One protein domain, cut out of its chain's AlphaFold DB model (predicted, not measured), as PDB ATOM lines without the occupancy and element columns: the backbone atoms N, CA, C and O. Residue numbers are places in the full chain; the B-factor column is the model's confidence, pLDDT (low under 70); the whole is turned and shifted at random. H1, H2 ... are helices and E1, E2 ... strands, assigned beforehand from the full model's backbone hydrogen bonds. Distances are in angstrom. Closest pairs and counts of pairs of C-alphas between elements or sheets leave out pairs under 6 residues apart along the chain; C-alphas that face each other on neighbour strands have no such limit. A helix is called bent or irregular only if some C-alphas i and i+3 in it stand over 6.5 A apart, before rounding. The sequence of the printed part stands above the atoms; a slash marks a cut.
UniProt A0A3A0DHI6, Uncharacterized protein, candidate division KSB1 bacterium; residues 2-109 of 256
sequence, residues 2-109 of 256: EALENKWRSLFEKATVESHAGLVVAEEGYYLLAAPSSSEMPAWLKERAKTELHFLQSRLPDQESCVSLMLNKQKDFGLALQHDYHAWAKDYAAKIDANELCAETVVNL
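What this domain is: This is residues 2 to 109 of the 256 residues of an uncharacterized protein of candidate division KSB1 bacterium (UniProt A0A3A0DHI6). A four-stranded antiparallel sheet lies between helices: H1 runs along E1 and E2 on one face, with H4 next to it over E4 and E3, while H2 runs along E2 on the other face. The short H3 follows E3 at one end of the sheet and packs on E4, and residues 78 to 83, in the link from H3 to H4, stick out free. The printed part has 108 residues with four named helices and four named strands, in the order H1 E1 E2 H2 E3 H3 H4 E4 along the chain, and the sheet's order is E1 - E2 - E4 - E3. The class is mixed, helices and strands, in three layers, helices on both faces of a sheet: H1 and H4, the sheet, and H2. The whole is compact, with a radius of gyration of the C-alphas of 13.5 A and a rounded outline of 34 by 34 by 27 A.

How they stand to each other: The sheet holds E1, residues 22 to 27, E2, residues 30 to 36, E4, residues 101 to 108, and E3, residues 66 to 70; E1 and E3 are its edge strands. From edge to edge the strands' lines turn by 58 degrees. E1 and E2 form a hairpin, antiparallel at 160 degrees, with N 24 and O 32 within hydrogen-bond range at 2.9 A. E2 and E4 are antiparallel at 162 degrees, with N 33 and O 104 at 2.7 A. E4 and E3 are antiparallel at 158 degrees, with N 69 and O 105 at 2.8 A. H1, residues 2 to 18, is on the sheet at a height of 8.0 A, over E2 and only just over E1, where 3 of its C-alphas fall; it runs along the strands, at 17 degrees to E2 on the local plane. Its closest C-alphas to E2 are those of Ala 15 and Ala 35, 5.1 A apart. H2, residues 43 to 57, is on the opposite face, over E2 at a height of 8.7 A and at 5 degrees to it on the local plane; the closest C-alphas, those of Ala 35 and Ala 49, are 5.9 A apart. E2, H2 and E3 form a split strand-helix-strand unit, two strands that run the same way with E4 between them in the sheet, and its crossover is right-handed. H4, residues 85 to 97, is on the same face as H1, at a height of 10.4 A, and only just stands up from the sheet, its line rising 40.2 degrees. With residues 88 to 92 alone it touches H1, the same way at a shallow tilt of 8 degrees; the closest C-alphas, those of Glu 5 and Trp 88, are 6.9 A apart. H3, residues 71 to 77, is also on that face, over none of the strands, and only just touches H4, with 3 pairs of C-alphas within 8 A; the closest are those of Asn 72 and Asp 97, 5.2 A apart. H2 is apart from H1, H3 and H4. In H1 and H2 every O i to N i+4 pair is within hydrogen-bond range; H3 has 0 of 3, with 2 of 4 O i to N i+3 pairs, and H4 has 2 of 9, with 6 of 10.

Where its parts are: E4, residues 101 to 108, is 23.1 A long and ends at C-alpha 108 (-31.175, -38.521, -37.202). E2, residues 30 to 36, measures 20.6 A, E1, residues 22 to 27, 15.5 A, and E3, residues 66 to 70, 13.3 A. H1, residues 2 to 18, begins at C-alpha 2 (-37.149, -22.569, -23.173) and spans 23.3 A. H2, residues 43 to 57, spans 21.2 A from C-alpha 43 (-54.050, -53.151, -20.746). H3, residues 71 to 77, and H4, residues 85 to 97, are irregular: C-alphas 72 and 75 are 8.7 A apart, and C-alphas 88 and 91 are 9.2 A apart.

The domain as a whole: The two C-alphas farthest apart, those of Trp 44 and Gln 82, are 37.7 A apart. The printed part has no cut, and no link is long. The mean pLDDT of the printed part is 84.7; it is under 70 at residue 2, residues 77 to 78 and residues 80 to 83.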
ATOM      1  N   GLU A   2     -35.711 -22.697 -23.548       68.31
ATOM      2  CA  GLU A   2     -37.149 -22.569 -23.173       68.31
ATOM      3  C   GLU A   2     -38.150 -23.104 -24.226       68.31
ATOM      4  O   GLU A   2     -39.190 -23.675 -23.895       68.31
ATOM      5  N   ALA A   3     -37.829 -22.994 -25.518       83.00
ATOM      6  CA  ALA A   3     -38.685 -23.508 -26.588       83.00
ATOM      7  C   ALA A   3     -38.796 -25.047 -26.613       83.00
ATOM      8  O   ALA A   3     -39.848 -25.566 -26.983       83.00
ATOM      9  N   LEU A   4     -37.739 -25.777 -26.238       89.25
ATOM     10  CA  LEU A   4     -37.721 -27.242 -26.300       89.25
ATOM     11  C   LEU A   4     -38.384 -27.865 -25.069       89.25
ATOM     12  O   LEU A   4     -39.208 -28.769 -25.207       89.25
ATOM     13  N   GLU A   5     -38.132 -27.303 -23.887       89.06
ATOM     14  CA  GLU A   5     -38.842 -27.670 -22.656       89.06
ATOM     15  C   GLU A   5     -40.361 -27.513 -22.802       89.06
ATOM     16  O   GLU A   5     -41.130 -28.370 -22.367       89.06
ATOM     17  N   ASN A   6     -40.813 -26.441 -23.461       90.00
ATOM     18  CA  ASN A   6     -42.235 -26.221 -23.718       90.00
ATOM     19  C   ASN A   6     -42.830 -27.274 -24.671       90.00
ATOM     20  O   ASN A   6     -43.965 -27.711 -24.466       90.00
ATOM     21  N   LYS A   7     -42.071 -27.729 -25.682       93.12
ATOM     22  CA  LYS A   7     -42.496 -28.830 -26.570       93.12
ATOM     23  C   LYS A   7     -42.640 -30.139 -25.799       93.12
ATOM     24  O   LYS A   7     -43.660 -30.812 -25.943       93.12
ATOM     25  N   TRP A   8     -41.665 -30.464 -24.951       92.94
ATOM     26  CA  TRP A   8     -41.739 -31.629 -24.075       92.94
ATOM     27  C   TRP A   8     -42.919 -31.558 -23.115       92.94
ATOM     28  O   TRP A   8     -43.691 -32.509 -23.024       92.94
ATOM     29  N   ARG A   9     -43.117 -30.418 -22.448       90.69
ATOM     30  CA  ARG A   9     -44.233 -30.232 -21.518       90.69
ATOM     31  C   ARG A   9     -45.579 -30.457 -22.197       90.69
ATOM     32  O   ARG A   9     -46.399 -31.197 -21.668       90.69
ATOM     33  N   SER A  10     -45.778 -29.888 -23.387       91.06
ATOM     34  CA  SER A  10     -47.010 -30.096 -24.154       91.06
ATOM     35  C   SER A  10     -47.238 -31.573 -24.501       91.06
ATOM     36  O   SER A  10     -48.371 -32.052 -24.461       91.06
ATOM     37  N   LEU A  11     -46.172 -32.317 -24.812       92.44
ATOM     38  CA  LEU A  11     -46.252 -33.757 -25.057       92.44
ATOM     39  C   LEU A  11     -46.600 -34.548 -23.794       92.44
ATOM     40  O   LEU A  11     -47.459 -35.426 -23.840       92.44
ATOM     41  N   PHE A  12     -45.969 -34.221 -22.670       93.00
ATOM     42  CA  PHE A  12     -46.233 -34.877 -21.395       93.00
ATOM     43  C   PHE A  12     -47.651 -34.606 -20.891       93.00
ATOM     44  O   PHE A  12     -48.313 -35.525 -20.410       93.00
ATOM     45  N   GLU A  13     -48.163 -33.387 -21.061       90.50
ATOM     46  CA  GLU A  13     -49.551 -33.034 -20.739       90.50
ATOM     47  C   GLU A  13     -50.541 -33.870 -21.559       90.50
ATOM     48  O   GLU A  13     -51.437 -34.485 -20.985       90.50
ATOM     49  N   LYS A  14     -50.340 -33.993 -22.878       86.88
ATOM     50  CA  LYS A  14     -51.184 -34.852 -23.731       86.88
ATOM     51  C   LYS A  14     -51.124 -36.319 -23.316       86.88
ATOM     52  O   LYS A  14     -52.156 -36.972 -23.168       86.88
ATOM     53  N   ALA A  15     -49.923 -36.837 -23.081       87.44
ATOM     54  CA  ALA A  15     -49.747 -38.228 -22.690       87.44
ATOM     55  C   ALA A  15     -50.375 -38.532 -21.324       87.44
ATOM     56  O   ALA A  15     -50.962 -39.595 -21.147       87.44
ATOM     57  N   THR A  16     -50.309 -37.602 -20.370       85.25
ATOM     58  CA  THR A  16     -50.810 -37.831 -19.006       85.25
ATOM     59  C   THR A  16     -52.288 -37.496 -18.822       85.25
ATOM     60  O   THR A  16     -52.995 -38.255 -18.166       85.25
ATOM     61  N   VAL A  17     -52.774 -36.389 -19.388       82.69
ATOM     62  CA  VAL A  17     -54.158 -35.919 -19.208       82.69
ATOM     63  C   VAL A  17     -55.079 -36.526 -20.258       82.69
ATOM     64  O   VAL A  17     -56.160 -37.013 -19.935       82.69
ATOM     65  N   GLU A  18     -54.650 -36.526 -21.519       80.56
ATOM     66  CA  GLU A  18     -55.475 -37.001 -22.632       80.56
ATOM     67  C   GLU A  18     -55.300 -38.506 -22.872       80.56
ATOM     68  O   GLU A  18     -56.114 -39.101 -23.574       80.56
ATOM     69  N   SER A  19     -54.280 -39.143 -22.278       83.19
ATOM     70  CA  SER A  19     -53.954 -40.568 -22.463       83.19
ATOM     71  C   SER A  19     -53.727 -40.963 -23.930       83.19
ATOM     72  O   SER A  19     -54.129 -42.046 -24.358       83.19
ATOM     73  N   HIS A  20     -53.085 -40.083 -24.703       83.31
ATOM     74  CA  HIS A  20     -52.753 -40.303 -26.115       83.31
ATOM     75  C   HIS A  20     -51.242 -40.262 -26.345       83.31
ATOM     76  O   HIS A  20     -50.533 -39.512 -25.675       83.31
ATOM     77  N   ALA A  21     -50.750 -41.034 -27.318       86.88
ATOM     78  CA  ALA A  21     -49.382 -40.856 -27.782       86.88
ATOM     79  C   ALA A  21     -49.262 -39.568 -28.615       86.88
ATOM     80  O   ALA A  21     -50.167 -39.198 -29.366       86.88
ATOM     81  N   GLY A  22     -48.128 -38.887 -28.498       88.06
ATOM     82  CA  GLY A  22     -47.831 -37.669 -29.236       88.06
ATOM     83  C   GLY A  22     -46.459 -37.716 -29.893       88.06
ATOM     84  O   GLY A  22     -45.547 -38.374 -29.401       88.06
ATOM     85  N   LEU A  23     -46.332 -36.974 -30.993       90.69
ATOM     86  CA  LEU A  23     -45.090 -36.711 -31.715       90.69
ATOM     87  C   LEU A  23     -44.984 -35.204 -31.952       90.69
ATOM     88  O   LEU A  23     -45.933 -34.583 -32.435       90.69
ATOM     89  N   VAL A  24     -43.826 -34.621 -31.653       92.56
ATOM     90  CA  VAL A  24     -43.490 -33.237 -32.008       92.56
ATOM     91  C   VAL A  24     -42.108 -33.206 -32.644       92.56
ATOM     92  O   VAL A  24     -41.177 -33.851 -32.175       92.56
ATOM     93  N   VAL A  25     -41.959 -32.408 -33.698       92.06
ATOM     94  CA  VAL A  25     -40.647 -32.092 -34.272       92.06
ATOM     95  C   VAL A  25     -39.973 -31.039 -33.388       92.06
ATOM     96  O   VAL A  25     -40.430 -29.887 -33.308       92.06
ATOM     97  N   ALA A  26     -38.902 -31.419 -32.691       91.88
ATOM     98  CA  ALA A  26     -38.060 -30.486 -31.944       91.88
ATOM     99  C   ALA A  26     -37.332 -29.556 -32.916       91.88
ATOM    100  O   ALA A  26     -37.432 -28.333 -32.804       91.88
ATOM    101  N   GLU A  27     -36.710 -30.151 -33.923       92.69
ATOM    102  CA  GLU A  27     -36.049 -29.506 -35.049       92.69
ATOM    103  C   GLU A  27     -35.852 -30.532 -36.171       92.69
ATOM    104  O   GLU A  27     -36.220 -31.697 -36.029       92.69
ATOM    105  N   GLU A  28     -35.322 -30.108 -37.317       91.06
ATOM    106  CA  GLU A  28     -35.016 -31.029 -38.415       91.06
ATOM    107  C   GLU A  28     -34.151 -32.197 -37.917       91.06
ATOM    108  O   GLU A  28     -33.073 -31.983 -37.368       91.06
ATOM    109  N   GLY A  29     -34.632 -33.429 -38.106       90.69
ATOM    110  CA  GLY A  29     -33.920 -34.630 -37.670       90.69
ATOM    111  C   GLY A  29     -33.983 -34.914 -36.165       90.69
ATOM    112  O   GLY A  29     -33.342 -35.861 -35.739       90.69
ATOM    113  N   TYR A  30     -34.743 -34.160 -35.367       94.00
ATOM    114  CA  TYR A  30     -34.924 -34.392 -33.929       94.00
ATOM    115  C   TYR A  30     -36.416 -34.407 -33.587       94.00
ATOM    116  O   TYR A  30     -37.131 -33.407 -33.714       94.00
ATOM    117  N   TYR A  31     -36.892 -35.561 -33.136       94.00
ATOM    118  CA  TYR A  31     -38.292 -35.842 -32.869       94.00
ATOM    119  C   TYR A  31     -38.491 -36.246 -31.416       94.00
ATOM    120  O   TYR A  31     -37.742 -37.062 -30.889       94.00
ATOM    121  N   LEU A  32     -39.529 -35.700 -30.793       94.50
ATOM    122  CA  LEU A  32     -39.925 -35.993 -29.423       94.50
ATOM    123  C   LEU A  32     -41.206 -36.809 -29.450       94.50
ATOM    124  O   LEU A  32     -42.158 -36.435 -30.142       94.50
ATOM    125  N   LEU A  33     -41.251 -37.878 -28.670       93.88
ATOM    126  CA  LEU A  33     -42.412 -38.727 -28.514       93.88
ATOM    127  C   LEU A  33     -42.723 -38.919 -27.033       93.88
ATOM    128  O   LEU A  33     -41.837 -39.103 -26.198       93.88
ATOM    129  N   ALA A  34     -44.008 -38.899 -26.710       93.12
ATOM    130  CA  ALA A  34     -44.480 -39.253 -25.383       93.12
ATOM    131  C   ALA A  34     -45.729 -40.114 -25.500       93.12
ATOM    132  O   ALA A  34     -46.599 -39.842 -26.328       93.12
ATOM    133  N   ALA A  35     -45.826 -41.135 -24.664       91.25
ATOM    134  CA  ALA A  35     -46.980 -42.009 -24.588       91.25
ATOM    135  C   ALA A  35     -47.245 -42.402 -23.131       91.25
ATOM    136  O   ALA A  35     -46.308 -42.557 -22.342       91.25
ATOM    137  N   PRO A  36     -48.513 -42.583 -22.742       88.44
ATOM    138  CA  PRO A  36     -48.821 -43.065 -21.407       88.44
ATOM    139  C   PRO A  36     -48.312 -44.503 -21.202       88.44
ATOM    140  O   PRO A  36     -48.424 -45.339 -22.100       88.44
ATOM    141  N   SER A  37     -47.766 -44.803 -20.018       85.25
ATOM    142  CA  SER A  37     -47.148 -46.108 -19.713       85.25
ATOM    143  C   SER A  37     -47.413 -46.621 -18.281       85.25
ATOM    144  O   SER A  37     -46.883 -47.658 -17.884       85.25
ATOM    145  N   SER A  38     -48.270 -45.953 -17.501       79.88
ATOM    146  CA  SER A  38     -48.519 -46.292 -16.090       79.88
ATOM    147  C   SER A  38     -48.977 -47.732 -15.879       79.88
ATOM    148  O   SER A  38     -49.875 -48.231 -16.557       79.88
ATOM    149  N   SER A  39     -48.384 -48.403 -14.886       73.38
ATOM    150  CA  SER A  39     -48.721 -49.772 -14.489       73.38
ATOM    151  C   SER A  39     -50.206 -49.928 -14.132       73.38
ATOM    152  O   SER A  39     -50.780 -50.971 -14.449       73.38
ATOM    153  N   GLU A  40     -50.844 -48.874 -13.621       80.12
ATOM    154  CA  GLU A  40     -52.254 -48.826 -13.216       80.12
ATOM    155  C   GLU A  40     -53.235 -48.691 -14.394       80.12
ATOM    156  O   GLU A  40     -54.439 -48.897 -14.237       80.12
ATOM    157  N   MET A  41     -52.745 -48.376 -15.597       81.69
ATOM    158  CA  MET A  41     -53.612 -48.210 -16.762       81.69
ATOM    159  C   MET A  41     -54.180 -49.537 -17.286       81.69
ATOM    160  O   MET A  41     -53.471 -50.554 -17.302       81.69
ATOM    161  N   PRO A  42     -55.413 -49.522 -17.838       86.19
ATOM    162  CA  PRO A  42     -55.982 -50.676 -18.524       86.19
ATOM    163  C   PRO A  42     -55.078 -51.190 -19.653       86.19
ATOM    164  O   PRO A  42     -54.565 -50.411 -20.457       86.19
ATOM    165  N   ALA A  43     -54.936 -52.515 -19.764       85.69
ATOM    166  CA  ALA A  43     -54.050 -53.151 -20.746       85.69
ATOM    167  C   ALA A  43     -54.349 -52.737 -22.201       85.69
ATOM    168  O   ALA A  43     -53.428 -52.482 -22.970       85.69
ATOM    169  N   TRP A  44     -55.629 -52.597 -22.566       85.56
ATOM    170  CA  TRP A  44     -56.032 -52.176 -23.913       85.56
ATOM    171  C   TRP A  44     -55.528 -50.770 -24.275       85.56
ATOM    172  O   TRP A  44     -55.225 -50.505 -25.436       85.56
ATOM    173  N   LEU A  45     -55.410 -49.877 -23.288       81.56
ATOM    174  CA  LEU A  45     -54.952 -48.507 -23.493       81.56
ATOM    175  C   LEU A  45     -53.424 -48.448 -23.629       81.56
ATOM    176  O   LEU A  45     -52.924 -47.698 -24.461       81.56
ATOM    177  N   LYS A  46     -52.693 -49.306 -22.903       80.44
ATOM    178  CA  LYS A  46     -51.241 -49.492 -23.091       80.44
ATOM    179  C   LYS A  46     -50.913 -50.022 -24.484       80.44
ATOM    180  O   LYS A  46     -50.044 -49.477 -25.158       80.44
ATOM    181  N   GLU A  47     -51.629 -51.050 -24.939       85.44
ATOM    182  CA  GLU A  47     -51.427 -51.615 -26.280       85.44
ATOM    183  C   GLU A  47     -51.768 -50.608 -27.382       85.44
ATOM    184  O   GLU A  47     -51.041 -50.496 -28.373       85.44
ATOM    185  N   ARG A  48     -52.826 -49.811 -27.190       85.50
ATOM    186  CA  ARG A  48     -53.144 -48.698 -28.087       85.50
ATOM    187  C   ARG A  48     -52.009 -47.674 -28.131       85.50
ATOM    188  O   ARG A  48     -51.545 -47.361 -29.221       85.50
ATOM    189  N   ALA A  49     -51.535 -47.199 -26.980       83.12
ATOM    190  CA  ALA A  49     -50.458 -46.212 -26.898       83.12
ATOM    191  C   ALA A  49     -49.158 -46.717 -27.544       83.12
ATOM    192  O   ALA A  49     -48.518 -45.995 -28.304       83.12
ATOM    193  N   LYS A  50     -48.810 -47.989 -27.324       83.19
ATOM    194  CA  LYS A  50     -47.669 -48.651 -27.973       83.19
ATOM    195  C   LYS A  50     -47.829 -48.726 -29.493       83.19
ATOM    196  O   LYS A  50     -46.877 -48.472 -30.227       83.19
ATOM    197  N   THR A  51     -49.029 -49.057 -29.967       86.56
ATOM    198  CA  THR A  51     -49.341 -49.104 -31.402       86.56
ATOM    199  C   THR A  51     -49.253 -47.716 -32.034       86.56
ATOM    200  O   THR A  51     -48.682 -47.569 -33.112       86.56
ATOM    201  N   GLU A  52     -49.778 -46.690 -31.359       85.19
ATOM    202  CA  GLU A  52     -49.691 -45.298 -31.805       85.19
ATOM    203  C   GLU A  52     -48.232 -44.822 -31.860       85.19
ATOM    204  O   GLU A  52     -47.822 -44.260 -32.872       85.19
ATOM    205  N   LEU A  53     -47.423 -45.111 -30.835       83.12
ATOM    206  CA  LEU A  53     -45.995 -44.780 -30.811       83.12
ATOM    207  C   LEU A  53     -45.247 -45.437 -31.981       83.12
ATOM    208  O   LEU A  53     -44.536 -44.761 -32.720       83.12
ATOM    209  N   HIS A  54     -45.474 -46.735 -32.201       85.75
ATOM    210  CA  HIS A  54     -44.866 -47.463 -33.313       85.75
ATOM    211  C   HIS A  54     -45.286 -46.894 -34.675       85.75
ATOM    212  O   HIS A  54     -44.466 -46.725 -35.579       85.75
ATOM    213  N   PHE A  55     -46.565 -46.534 -34.819       87.12
ATOM    214  CA  PHE A  55     -47.058 -45.871 -36.018       87.12
ATOM    215  C   PHE A  55     -46.379 -44.512 -36.238       87.12
ATOM    216  O   PHE A  55     -45.975 -44.217 -37.360       87.12
ATOM    217  N   LEU A  56     -46.204 -43.702 -35.192       86.12
ATOM    218  CA  LEU A  56     -45.518 -42.410 -35.281       86.12
ATOM    219  C   LEU A  56     -44.043 -42.578 -35.680       86.12
ATOM    220  O   LEU A  56     -43.588 -41.894 -36.595       86.12
ATOM    221  N   GLN A  57     -43.332 -43.535 -35.079       85.06
ATOM    222  CA  GLN A  57     -41.954 -43.879 -35.454       85.06
ATOM    223  C   GLN A  57     -41.851 -44.294 -36.928       85.06
ATOM    224  O   GLN A  57     -40.941 -43.850 -37.627       85.06
ATOM    225  N   SER A  58     -42.812 -45.081 -37.436       85.06
ATOM    226  CA  SER A  58     -42.843 -45.535 -38.840       85.06
ATOM    227  C   SER A  58     -42.942 -44.402 -39.876       85.06
ATOM    228  O   SER A  58     -42.718 -44.626 -41.063       85.06
ATOM    229  N   ARG A  59     -43.295 -43.184 -39.444       85.25
ATOM    230  CA  ARG A  59     -43.427 -41.995 -40.302       85.25
ATOM    231  C   ARG A  59     -42.176 -41.121 -40.329       85.25
ATOM    232  O   ARG A  59     -42.164 -40.137 -41.067       85.25
ATOM    233  N   LEU A  60     -41.160 -41.440 -39.528       84.31
ATOM    234  CA  LEU A  60     -39.931 -40.661 -39.470       84.31
ATOM    235  C   LEU A  60     -39.084 -40.885 -40.737       84.31
ATOM    236  O   LEU A  60     -38.956 -42.026 -41.184       84.31
ATOM    237  N   PRO A  61     -38.517 -39.817 -41.328       78.25
ATOM    238  CA  PRO A  61     -37.650 -39.930 -42.497       78.25
ATOM    239  C   PRO A  61     -36.311 -40.588 -42.133       78.25
ATOM    240  O   PRO A  61     -35.785 -40.357 -41.045       78.25
ATOM    241  N   ASP A  62     -35.757 -41.363 -43.069       74.38
ATOM    242  CA  ASP A  62     -34.415 -41.961 -43.004       74.38
ATOM    243  C   ASP A  62     -34.133 -42.749 -41.710       74.38
ATOM    244  O   ASP A  62     -33.179 -42.481 -40.974       74.38
ATOM    245  N   GLN A  63     -34.976 -43.752 -41.433       73.69
ATOM    246  CA  GLN A  63     -34.904 -44.559 -40.207       73.69
ATOM    247  C   GLN A  63     -33.559 -45.270 -40.004       73.69
ATOM    248  O   GLN A  63     -33.160 -45.476 -38.862       73.69
ATOM    249  N   GLU A  64     -32.848 -45.617 -41.080       77.06
ATOM    250  CA  GLU A  64     -31.557 -46.319 -41.007       77.06
ATOM    251  C   GLU A  64     -30.465 -45.491 -40.313       77.06
ATOM    252  O   GLU A  64     -29.558 -46.056 -39.714       77.06
ATOM    253  N   SER A  65     -30.563 -44.157 -40.340       80.38
ATOM    254  CA  SER A  65     -29.602 -43.243 -39.699       80.38
ATOM    255  C   SER A  65     -30.113 -42.648 -38.383       80.38
ATOM    256  O   SER A  65     -29.535 -41.686 -37.869       80.38
ATOM    257  N   CYS A  66     -31.222 -43.165 -37.852       86.81
ATOM    258  CA  CYS A  66     -31.848 -42.655 -36.639       86.81
ATOM    259  C   CYS A  66     -31.430 -43.441 -35.393       86.81
ATOM    260  O   CYS A  66     -31.372 -44.668 -35.391       86.81
ATOM    261  N   VAL A  67     -31.233 -42.722 -34.291       88.00
ATOM    262  CA  VAL A  67     -31.079 -43.287 -32.950       88.00
ATOM    263  C   VAL A  67     -32.322 -42.970 -32.144       88.00
ATOM    264  O   VAL A  67     -32.757 -41.821 -32.099       88.00
ATOM    265  N   SER A  68     -32.877 -43.992 -31.497       89.25
ATOM    266  CA  SER A  68     -33.953 -43.851 -30.518       89.25
ATOM    267  C   SER A  68     -33.368 -43.855 -29.106       89.25
ATOM    268  O   SER A  68     -32.568 -44.730 -28.761       89.25
ATOM    269  N   LEU A  69     -33.755 -42.872 -28.296       89.44
ATOM    270  CA  LEU A  69     -33.315 -42.700 -26.919       89.44
ATOM    271  C   LEU A  69     -34.521 -42.631 -25.989       89.44
ATOM    272  O   LEU A  69     -35.377 -41.762 -26.124       89.44
ATOM    273  N   MET A  70     -34.553 -43.528 -25.009       88.88
ATOM    274  CA  MET A  70     -35.536 -43.497 -23.930       88.88
ATOM    275  C   MET A  70     -34.981 -42.666 -22.782       88.88
ATOM    276  O   MET A  70     -33.877 -42.938 -22.304       88.88
ATOM    277  N   LEU A  71     -35.747 -41.679 -22.317       87.19
ATOM    278  CA  LEU A  71     -35.259 -40.737 -21.310       87.19
ATOM    279  C   LEU A  71     -34.894 -41.463 -20.004       87.19
ATOM    280  O   LEU A  71     -33.822 -41.257 -19.449       87.19
ATOM    281  N   ASN A  72     -35.703 -42.425 -19.564       84.94
ATOM    282  CA  ASN A  72     -35.468 -43.202 -18.339       84.94
ATOM    283  C   ASN A  72     -34.259 -44.172 -18.377       84.94
ATOM    284  O   ASN A  72     -34.062 -44.943 -17.436       84.94
ATOM    285  N   LYS A  73     -33.451 -44.165 -19.446       80.88
ATOM    286  CA  LYS A  73     -32.313 -45.074 -19.664       80.88
ATOM    287  C   LYS A  73     -30.963 -44.357 -19.756       80.88
ATOM    288  O   LYS A  73     -30.083 -44.776 -20.495       80.88
ATOM    289  N   GLN A  74     -30.752 -43.313 -18.957       72.69
ATOM    290  CA  GLN A  74     -29.508 -42.520 -18.950       72.69
ATOM    291  C   GLN A  74     -28.221 -43.367 -18.842       72.69
ATOM    292  O   GLN A  74     -27.234 -43.102 -19.527       72.69
ATOM    293  N   LYS A  75     -28.243 -44.427 -18.018       72.38
ATOM    294  CA  LYS A  75     -27.097 -45.336 -17.805       72.38
ATOM    295  C   LYS A  75     -26.658 -46.075 -19.064       72.38
ATOM    296  O   LYS A  75     -25.476 -46.382 -19.193       72.38
ATOM    297  N   ASP A  76     -27.589 -46.349 -19.973       77.94
ATOM    298  CA  ASP A  76     -27.325 -47.140 -21.178       77.94
ATOM    299  C   ASP A  76     -26.420 -46.376 -22.164       77.94
ATOM    300  O   ASP A  76     -25.831 -46.982 -23.058       77.94
ATOM    301  N   PHE A  77     -26.261 -45.061 -21.968       68.69
ATOM    302  CA  PHE A  77     -25.486 -44.167 -22.830       68.69
ATOM    303  C   PHE A  77     -24.142 -43.731 -22.222       68.69
ATOM    304  O   PHE A  77     -23.479 -42.859 -22.773       68.69
ATOM    305  N   GLY A  78     -23.721 -44.331 -21.100       65.81
ATOM    306  CA  GLY A  78     -22.411 -44.058 -20.492       65.81
ATOM    307  C   GLY A  78     -22.279 -42.681 -19.830       65.81
ATOM    308  O   GLY A  78     -21.166 -42.256 -19.533       65.81
ATOM    309  N   LEU A  79     -23.394 -41.991 -19.582       70.19
ATOM    310  CA  LEU A  79     -23.396 -40.670 -18.957       70.19
ATOM    311  C   LEU A  79     -23.162 -40.754 -17.444       70.19
ATOM    312  O   LEU A  79     -23.623 -41.677 -16.763       70.19
ATOM    313  N   ALA A  80     -22.455 -39.758 -16.906       66.12
ATOM    314  CA  ALA A  80     -22.141 -39.690 -15.486       66.12
ATOM    315  C   ALA A  80     -23.419 -39.524 -14.647       66.12
ATOM    316  O   ALA A  80     -24.091 -38.499 -14.709       66.12
ATOM    317  N   LEU A  81     -23.697 -40.500 -13.779       60.59
ATOM    318  CA  LEU A  81     -24.879 -40.537 -12.901       60.59
ATOM    319  C   LEU A  81     -24.972 -39.411 -11.863       60.59
ATOM    320  O   LEU A  81     -25.926 -39.361 -11.093       60.59
ATOM    321  N   GLN A  82     -23.962 -38.552 -11.786       58.81
ATOM    322  CA  GLN A  82     -23.889 -37.489 -10.789       58.81
ATOM    323  C   GLN A  82     -24.763 -36.277 -11.138       58.81
ATOM    324  O   GLN A  82     -24.972 -35.432 -10.274       58.81
ATOM    325  N   HIS A  83     -25.259 -36.183 -12.375       66.69
ATOM    326  CA  HIS A  83     -26.092 -35.073 -12.835       66.69
ATOM    327  C   HIS A  83     -27.530 -35.555 -13.041       66.69
ATOM    328  O   HIS A  83     -27.763 -36.557 -13.716       66.69
ATOM    329  N   ASP A  84     -28.497 -34.838 -12.464       73.31
ATOM    330  CA  ASP A  84     -29.912 -35.040 -12.779       73.31
ATOM    331  C   ASP A  84     -30.227 -34.341 -14.102       73.31
ATOM    332  O   ASP A  84     -30.589 -33.162 -14.141       73.31
ATOM    333  N   TYR A  85     -30.046 -35.067 -15.203       71.69
ATOM    334  CA  TYR A  85     -30.277 -34.504 -16.526       71.69
ATOM    335  C   TYR A  85     -31.757 -34.168 -16.767       71.69
ATOM    336  O   TYR A  85     -32.038 -33.260 -17.532       71.69
ATOM    337  N   HIS A  86     -32.715 -34.787 -16.068       77.06
ATOM    338  CA  HIS A  86     -34.144 -34.511 -16.268       77.06
ATOM    339  C   HIS A  86     -34.711 -33.421 -15.362       77.06
ATOM    340  O   HIS A  86     -35.931 -33.244 -15.333       77.06
ATOM    341  N   ALA A  87     -33.883 -32.654 -14.648       82.38
ATOM    342  CA  ALA A  87     -34.381 -31.600 -13.762       82.38
ATOM    343  C   ALA A  87     -35.328 -30.615 -14.490       82.38
ATOM    344  O   ALA A  87     -36.299 -30.115 -13.911       82.38
ATOM    345  N   TRP A  88     -35.103 -30.389 -15.791       87.56
ATOM    346  CA  TRP A  88     -35.962 -29.571 -16.657       87.56
ATOM    347  C   TRP A  88     -37.398 -30.115 -16.798       87.56
ATOM    348  O   TRP A  88     -38.334 -29.339 -17.013       87.56
ATOM    349  N   ALA A  89     -37.606 -31.428 -16.649       87.31
ATOM    350  CA  ALA A  89     -38.906 -32.087 -16.782       87.31
ATOM    351  C   ALA A  89     -39.806 -31.901 -15.545       87.31
ATOM    352  O   ALA A  89     -41.005 -32.191 -15.612       87.31
ATOM    353  N   LYS A  90     -39.269 -31.359 -14.440       88.31
ATOM    354  CA  LYS A  90     -40.012 -31.006 -13.214       88.31
ATOM    355  C   LYS A  90     -40.863 -32.181 -12.714       88.31
ATOM    356  O   LYS A  90     -40.362 -33.293 -12.578       88.31
ATOM    357  N   ASP A  91     -42.158 -31.962 -12.493       87.38
ATOM    358  CA  ASP A  91     -43.098 -32.959 -11.968       87.38
ATOM    359  C   ASP A  91     -43.242 -34.207 -12.864       87.38
ATOM    360  O   ASP A  91     -43.749 -35.237 -12.415       87.38
ATOM    361  N   TYR A  92     -42.799 -34.147 -14.127       88.44
ATOM    362  CA  TYR A  92     -42.800 -35.298 -15.031       88.44
ATOM    363  C   TYR A  92     -41.570 -36.194 -14.880       88.44
ATOM    364  O   TYR A  92     -41.665 -37.365 -15.241       88.44
ATOM    365  N   ALA A  93     -40.459 -35.704 -14.315       88.12
ATOM    366  CA  ALA A  93     -39.232 -36.489 -14.148       88.12
ATOM    367  C   ALA A  93     -39.499 -37.778 -13.356       88.12
ATOM    368  O   ALA A  93     -39.245 -38.875 -13.846       88.12
ATOM    369  N   ALA A  94     -40.176 -37.660 -12.207       87.25
ATOM    370  CA  ALA A  94     -40.545 -38.809 -11.378       87.25
ATOM    371  C   ALA A  94     -41.424 -39.832 -12.125       87.25
ATOM    372  O   ALA A  94     -41.268 -41.037 -11.934       87.25
ATOM    373  N   LYS A  95     -42.321 -39.369 -13.007       88.50
ATOM    374  CA  LYS A  95     -43.189 -40.245 -13.813       88.50
ATOM    375  C   LYS A  95     -42.416 -40.968 -14.914       88.50
ATOM    376  O   LYS A  95     -42.726 -42.116 -15.223       88.50
ATOM    377  N   ILE A  96     -41.426 -40.308 -15.512       88.19
ATOM    378  CA  ILE A  96     -40.537 -40.903 -16.517       88.19
ATOM    379  C   ILE A  96     -39.678 -41.987 -15.857       88.19
ATOM    380  O   ILE A  96     -39.658 -43.129 -16.321       88.19
ATOM    381  N   ASP A  97     -39.051 -41.662 -14.728       85.94
ATOM    382  CA  ASP A  97     -38.174 -42.578 -13.993       85.94
ATOM    383  C   ASP A  97     -38.941 -43.798 -13.456       85.94
ATOM    384  O   ASP A  97     -38.445 -44.926 -13.488       85.94
ATOM    385  N   ALA A  98     -40.196 -43.601 -13.039       85.69
ATOM    386  CA  ALA A  98     -41.095 -44.670 -12.606       85.69
ATOM    387  C   ALA A  98     -41.706 -45.497 -13.759       85.69
ATOM    388  O   ALA A  98     -42.453 -46.437 -13.494       85.69
ATOM    389  N   ASN A  99     -41.388 -45.202 -15.028       85.38
ATOM    390  CA  ASN A  99     -42.013 -45.798 -16.224       85.38
ATOM    391  C   ASN A  99     -43.530 -45.551 -16.345       85.38
ATOM    392  O   ASN A  99     -44.225 -46.260 -17.077       85.38
ATOM    393  N   GLU A 100     -44.069 -44.544 -15.660       87.62
ATOM    394  CA  GLU A 100     -45.474 -44.148 -15.793       87.62
ATOM    395  C   GLU A 100     -45.740 -43.363 -17.079       87.62
ATOM    396  O   GLU A 100     -46.845 -43.387 -17.631       87.62
ATOM    397  N   LEU A 101     -44.699 -42.705 -17.579       88.06
ATOM    398  CA  LEU A 101     -44.678 -41.982 -18.834       88.06
ATOM    399  C   LEU A 101     -43.559 -42.550 -19.707       88.06
ATOM    400  O   LEU A 101     -42.390 -42.509 -19.331       88.06
ATOM    401  N   CYS A 102     -43.914 -43.075 -20.877       88.44
ATOM    402  CA  CYS A 102     -42.927 -43.410 -21.892       88.44
ATOM    403  C   CYS A 102     -42.546 -42.112 -22.603       88.44
ATOM    404  O   CYS A 102     -43.396 -41.479 -23.230       88.44
ATOM    405  N   ALA A 103     -41.289 -41.702 -22.466       90.88
ATOM    406  CA  ALA A 103     -40.729 -40.542 -23.140       90.88
ATOM    407  C   ALA A 103     -39.532 -40.997 -23.975       90.88
ATOM    408  O   ALA A 103     -38.556 -41.534 -23.443       90.88
ATOM    409  N   GLU A 104     -39.643 -40.797 -25.280       91.69
ATOM    410  CA  GLU A 104     -38.681 -41.254 -26.269       91.69
ATOM    411  C   GLU A 104     -38.319 -40.103 -27.201       91.69
ATOM    412  O   GLU A 104     -39.170 -39.320 -27.615       91.69
ATOM    413  N   THR A 105     -37.056 -40.036 -27.578       92.56
ATOM    414  CA  THR A 105     -36.571 -39.171 -28.641       92.56
ATOM    415  C   THR A 105     -36.064 -40.008 -29.799       92.56
ATOM    416  O   THR A 105     -35.399 -41.015 -29.583       92.56
ATOM    417  N   VAL A 106     -36.267 -39.530 -31.026       92.62
ATOM    418  CA  VAL A 106     -35.554 -40.032 -32.202       92.62
ATOM    419  C   VAL A 106     -34.698 -38.924 -32.813       92.62
ATOM    420  O   VAL A 106     -35.214 -37.850 -33.132       92.62
ATOM    421  N   VAL A 107     -33.402 -39.182 -32.994       92.94
ATOM    422  CA  VAL A 107     -32.441 -38.251 -33.607       92.94
ATOM    423  C   VAL A 107     -31.809 -38.874 -34.846       92.94
ATOM    424  O   VAL A 107     -31.238 -39.957 -34.783       92.94
ATOM    425  N   ASN A 108     -31.871 -38.173 -35.973       91.88
ATOM    426  CA  ASN A 108     -31.175 -38.521 -37.202       91.88
ATOM    427  C   ASN A 108     -29.707 -38.076 -37.106       91.88
ATOM    428  O   ASN A 108     -29.398 -36.879 -37.124       91.88
ATOM    429  N   LEU A 109     -28.796 -39.047 -37.033       90.19
ATOM    430  CA  LEU A 109     -27.364 -38.792 -36.896       90.19
ATOM    431  C   LEU A 109     -26.760 -38.125 -38.124       90.19
ATOM    432  O   LEU A 109     -25.839 -37.329 -37.981       90.19
TER     433      LEU A 109